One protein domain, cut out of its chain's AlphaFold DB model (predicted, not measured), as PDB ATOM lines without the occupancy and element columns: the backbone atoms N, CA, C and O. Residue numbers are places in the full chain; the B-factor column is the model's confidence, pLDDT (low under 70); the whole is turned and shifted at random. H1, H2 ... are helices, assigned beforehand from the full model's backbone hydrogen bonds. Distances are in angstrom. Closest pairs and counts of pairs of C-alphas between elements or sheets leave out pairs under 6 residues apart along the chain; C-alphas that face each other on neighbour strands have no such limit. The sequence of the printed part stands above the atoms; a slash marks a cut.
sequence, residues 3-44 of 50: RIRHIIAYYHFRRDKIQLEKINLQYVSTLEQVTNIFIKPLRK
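Overview. This is residues 3 to 44 of the 50 residues of the protein "Predicted protein" of Physcomitrium patens (UniProt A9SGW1). Begin at residue 3 and you see an open U: one long helix, H1, makes the first arm, residues 20 to 35 run away from its end as the base, and the second arm holds the tiny helix H2 and a tail. The arms stand apart and the space between them is empty. The 42 printed residues hold H1, then H2, and no named strand; the class is all helix. The whole is only just extended, close to loose, with a radius of gyration of the C-alphas of 14.1 A, and only just flat, spanning 38 by 26 by 14 A.

Along the chain. Find C-alpha 3 at (200.349, 262.842, 191.653); from there H1, residues 3 to 19, runs 24.7 A to C-alpha 19 at (209.613, 255.211, 213.191). H2, residues 36 to 39, ends at C-alpha 39, (184.588, 257.804, 204.066).

Arrangement. H1 and H2 are apart, with no C-alphas within 8 A. In H1 every O i to N i+4 pair is within hydrogen-bond range; H2 is too short for one.

Size, cuts and confidence. The C-alphas farthest apart, of Leu 20 and Lys 44, are 41.5 A apart. The link is long, 16 residues; the printed part has no cut. Look for pLDDT under 70 at residues 3 and 42 to 44.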
ATOM      1  N   ARG A   3     200.711 264.122 190.998       68.88
ATOM      2  CA  ARG A   3     200.349 262.842 191.653       68.88
ATOM      3  C   ARG A   3     201.533 262.155 192.340       68.88
ATOM      4  O   ARG A   3     201.390 261.669 193.454       68.88
ATOM      5  N   ILE A   4     202.702 262.156 191.698       78.81
ATOM      6  CA  ILE A   4     203.915 261.518 192.227       78.81
ATOM      7  C   ILE A   4     204.379 262.232 193.504       78.81
ATOM      8  O   ILE A   4     204.692 261.579 194.494       78.81
ATOM      9  N   ARG A   5     204.339 263.572 193.523       77.81
ATOM     10  CA  ARG A   5     204.717 264.369 194.703       77.81
ATOM     11  C   ARG A   5     203.783 264.122 195.889       77.81
ATOM     12  O   ARG A   5     204.262 263.959 197.005       77.81
ATOM     13  N   HIS A   6     202.474 264.040 195.643       74.88
ATOM     14  CA  HIS A   6     201.487 263.734 196.683       74.88
ATOM     15  C   HIS A   6     201.724 262.353 197.313       74.88
ATOM     16  O   HIS A   6     201.690 262.209 198.532       74.88
ATOM     17  N   ILE A   7     202.013 261.343 196.485       79.19
ATOM     18  CA  ILE A   7     202.317 259.986 196.952       79.19
ATOM     19  C   ILE A   7     203.569 259.990 197.837       79.19
ATOM     20  O   ILE A   7     203.540 259.455 198.942       79.19
ATOM     21  N   ILE A   8     204.642 260.639 197.381       83.38
ATOM     22  CA  ILE A   8     205.908 260.748 198.117       83.38
ATOM     23  C   ILE A   8     205.689 261.410 199.485       83.38
ATOM     24  O   ILE A   8     206.075 260.841 200.505       83.38
ATOM     25  N   ALA A   9     205.004 262.557 199.534       80.12
ATOM     26  CA  ALA A   9     204.731 263.271 200.783       80.12
ATOM     27  C   ALA A   9     203.939 262.417 201.789       80.12
ATOM     28  O   ALA A   9     204.279 262.365 202.970       80.12
ATOM     29  N   TYR A  10     202.918 261.697 201.314       77.44
ATOM     30  CA  TYR A  10     202.117 260.804 202.152       77.44
ATOM     31  C   TYR A  10     202.940 259.638 202.723       77.44
ATOM     32  O   TYR A  10     202.793 259.289 203.898       77.44
ATOM     33  N   TYR A  11     203.830 259.050 201.916       80.88
ATOM     34  CA  TYR A  11     204.719 257.982 202.373       80.88
ATOM     35  C   TYR A  11     205.719 258.464 203.422       80.88
ATOM     36  O   TYR A  11     205.880 257.782 204.435       80.88
ATOM     37  N   HIS A  12     206.353 259.621 203.213       85.44
ATOM     38  CA  HIS A  12     207.285 260.190 204.191       85.44
ATOM     39  C   HIS A  12     206.584 260.494 205.511       85.44
ATOM     40  O   HIS A  12     207.010 260.009 206.552       85.44
ATOM     41  N   PHE A  13     205.423 261.153 205.458       84.44
ATOM     42  CA  PHE A  13     204.659 261.462 206.662       84.44
ATOM     43  C   PHE A  13     204.324 260.214 207.491       84.44
ATOM     44  O   PHE A  13     204.494 260.210 208.710       84.44
ATOM     45  N   ARG A  14     203.856 259.131 206.853       84.88
ATOM     46  CA  ARG A  14     203.523 257.893 207.573       84.88
ATOM     47  C   ARG A  14     204.755 257.183 208.120       84.88
ATOM     48  O   ARG A  14     204.701 256.711 209.251       84.88
ATOM     49  N   ARG A  15     205.839 257.100 207.341       87.44
ATOM     50  CA  ARG A  15     207.085 256.449 207.776       87.44
ATOM     51  C   ARG A  15     207.659 257.119 209.016       87.44
ATOM     52  O   ARG A  15     207.927 256.415 209.982       87.44
ATOM     53  N   ASP A  16     207.740 258.447 209.024       89.50
ATOM     54  CA  ASP A  16     208.308 259.196 210.147       89.50
ATOM     55  C   ASP A  16     207.515 258.952 211.440       89.50
ATOM     56  O   ASP A  16     208.077 258.767 212.514       89.50
ATOM     57  N   LYS A  17     206.180 258.897 211.351       89.44
ATOM     58  CA  LYS A  17     205.318 258.641 212.516       89.44
ATOM     59  C   LYS A  17     205.410 257.204 213.031       89.44
ATOM     60  O   LYS A  17     205.282 257.013 214.237       89.44
ATOM     61  N   ILE A  18     205.618 256.231 212.142       89.19
ATOM     62  CA  ILE A  18     205.834 254.825 212.511       89.19
ATOM     63  C   ILE A  18     207.205 254.662 213.178       89.19
ATOM     64  O   ILE A  18     207.290 254.038 214.227       89.19
ATOM     65  N   GLN A  19     208.261 255.259 212.613       90.19
ATOM     66  CA  GLN A  19     209.613 255.211 213.191       90.19
ATOM     67  C   GLN A  19     209.693 255.878 214.565       90.19
ATOM     68  O   GLN A  19     210.438 255.423 215.421       90.19
ATOM     69  N   LEU A  20     208.912 256.939 214.787       93.50
ATOM     70  CA  LEU A  20     208.782 257.589 216.093       93.50
ATOM     71  C   LEU A  20     207.832 256.852 217.055       93.50
ATOM     72  O   LEU A  20     207.486 257.421 218.087       93.50
ATOM     73  N   GLU A  21     207.337 255.664 216.687       88.62
ATOM     74  CA  GLU A  21     206.378 254.849 217.454       88.62
ATOM     75  C   GLU A  21     205.078 255.585 217.835       88.62
ATOM     76  O   GLU A  21     204.312 255.154 218.693       88.62
ATOM     77  N   LYS A  22     204.768 256.695 217.152       90.75
ATOM     78  CA  LYS A  22     203.560 257.498 217.404       90.75
ATOM     79  C   LYS A  22     202.305 256.867 216.813       90.75
ATOM     80  O   LYS A  22     201.199 257.259 217.174       90.75
ATOM     81  N   ILE A  23     202.469 255.967 215.844       89.06
ATOM     82  CA  ILE A  23     201.381 255.275 215.152       89.06
ATOM     83  C   ILE A  23     201.803 253.826 214.920       89.06
ATOM     84  O   ILE A  23     202.841 253.579 214.310       89.06
ATOM     85  N   ASN A  24     200.957 252.883 215.331       88.00
ATOM     86  CA  ASN A  24     201.081 251.481 214.953       88.00
ATOM     87  C   ASN A  24     200.236 251.203 213.701       88.00
ATOM     88  O   ASN A  24     199.086 251.638 213.613       88.00
ATOM     89  N   LEU A  25     200.800 250.488 212.727       86.12
ATOM     90  CA  LEU A  25     200.099 250.131 211.501       86.12
ATOM     91  C   LEU A  25     199.641 248.675 211.560       86.12
ATOM     92  O   LEU A  25     200.462 247.765 211.582       86.12
ATOM     93  N   GLN A  26     198.329 248.464 211.488       89.31
ATOM     94  CA  GLN A  26     197.724 247.138 211.454       89.31
ATOM     95  C   GLN A  26     196.915 246.947 210.168       89.31
ATOM     96  O   GLN A  26     196.239 247.865 209.695       89.31
ATOM     97  N   TYR A  27     196.977 245.744 209.602       88.94
ATOM     98  CA  TYR A  27     196.063 245.338 208.541       88.94
ATOM     99  C   TYR A  27     194.681 245.030 209.129       88.94
ATOM    100  O   TYR A  27     194.570 244.277 210.093       88.94
ATOM    101  N   VAL A  28     193.633 245.586 208.519       86.69
ATOM    102  CA  VAL A  28     192.231 245.314 208.866       86.69
ATOM    103  C   VAL A  28     191.495 244.953 207.588       86.69
ATOM    104  O   VAL A  28     191.616 245.670 206.586       86.69
ATOM    105  N   SER A  29     190.737 243.857 207.613       88.06
ATOM    106  CA  SER A  29     189.983 243.403 206.448       88.06
ATOM    107  C   SER A  29     188.903 244.420 206.057       88.06
ATOM    108  O   SER A  29     188.369 245.151 206.890       88.06
ATOM    109  N   THR A  30     188.537 244.478 204.774       81.25
ATOM    110  CA  THR A  30     187.524 245.433 204.280       81.25
ATOM    111  C   THR A  30     186.175 245.292 204.992       81.25
ATOM    112  O   THR A  30     185.463 246.287 205.135       81.25
ATOM    113  N   LEU A  31     185.830 244.073 205.419       80.12
ATOM    114  CA  LEU A  31     184.589 243.769 206.134       80.12
ATOM    115  C   LEU A  31     184.585 244.348 207.556       80.12
ATOM    116  O   LEU A  31     183.533 244.735 208.050       80.12
ATOM    117  N   GLU A  32     185.755 244.464 208.178       80.75
ATOM    118  CA  GLU A  32     185.929 244.983 209.541       80.75
ATOM    119  C   GLU A  32     186.254 246.486 209.565       80.75
ATOM    120  O   GLU A  32     186.226 247.125 210.616       80.75
ATOM    121  N   GLN A  33     186.537 247.093 208.407       84.31
ATOM    122  CA  GLN A  33     186.767 248.534 208.275       84.31
ATOM    123  C   GLN A  33     185.454 249.326 208.379       84.31
ATOM    124  O   GLN A  33     184.923 249.818 207.378       84.31
ATOM    125  N   VAL A  34     184.962 249.515 209.608       79.88
ATOM    126  CA  VAL A  34     183.775 250.337 209.932       79.88
ATOM    127  C   VAL A  34     183.908 251.771 209.396       79.88
ATOM    128  O   VAL A  34     182.919 252.405 209.030       79.88
ATOM    129  N   THR A  35     185.146 252.257 209.239       77.44
ATOM    130  CA  THR A  35     185.464 253.546 208.608       77.44
ATOM    131  C   THR A  35     184.841 253.710 207.229       77.44
ATOM    132  O   THR A  35     184.461 254.824 206.887       77.44
ATOM    133  N   ASN A  36     184.650 252.630 206.464       73.25
ATOM    134  CA  ASN A  36     184.033 252.679 205.139       73.25
ATOM    135  C   ASN A  36     182.686 253.413 205.120       73.25
ATOM    136  O   ASN A  36     182.395 254.073 204.126       73.25
ATOM    137  N   ILE A  37     181.902 253.345 206.200       73.88
ATOM    138  CA  ILE A  37     180.621 254.056 206.325       73.88
ATOM    139  C   ILE A  37     180.826 255.579 206.343       73.88
ATOM    140  O   ILE A  37     180.017 256.312 205.785       73.88
ATOM    141  N   PHE A  38     181.919 256.054 206.944       74.62
ATOM    142  CA  PHE A  38     182.216 257.478 207.110       74.62
ATOM    143  C   PHE A  38     182.966 258.099 205.923       74.62
ATOM    144  O   PHE A  38     182.851 259.298 205.690       74.62
ATOM    145  N   ILE A  39     183.747 257.309 205.178       76.75
ATOM    146  CA  ILE A  39     184.588 257.804 204.066       76.75
ATOM    147  C   ILE A  39     184.051 257.474 202.673       76.75
ATOM    148  O   ILE A  39     184.447 258.130 201.707       76.75
ATOM    149  N   LYS A  40     183.176 256.473 202.520       76.69
ATOM    150  CA  LYS A  40     182.583 256.175 201.213       76.69
ATOM    151  C   LYS A  40     181.303 256.986 201.035       76.69
ATOM    152  O   LYS A  40     180.468 257.000 201.936       76.69
ATOM    153  N   PRO A  41     181.096 257.611 199.863       70.19
ATOM    154  CA  PRO A  41     179.809 258.216 199.563       70.19
ATOM    155  C   PRO A  41     178.731 257.133 199.647       70.19
ATOM    156  O   PRO A  41     178.868 256.063 199.041       70.19
ATOM    157  N   LEU A  42     177.661 257.400 200.400       68.75
ATOM    158  CA  LEU A  42     176.511 256.504 200.427       68.75
ATOM    159  C   LEU A  42     176.009 256.340 198.990       68.75
ATOM    160  O   LEU A  42     175.921 257.300 198.217       68.75
ATOM    161  N   ARG A  43     175.718 255.098 198.602       68.94
ATOM    162  CA  ARG A  43     175.262 254.801 197.243       68.94
ATOM    163  C   ARG A  43     173.996 255.619 196.964       68.94
ATOM    164  O   ARG A  43     173.026 255.512 197.707       68.94
ATOM    165  N   LYS A  44     173.992 256.377 195.860       65.88
ATOM    166  CA  LYS A  44     172.870 257.217 195.391       65.88
ATOM    167  C   LYS A  44     171.455 256.626 195.581       65.88
ATOM    168  O   LYS A  44     170.578 257.398 195.957       65.88
TER     169      LYS A  44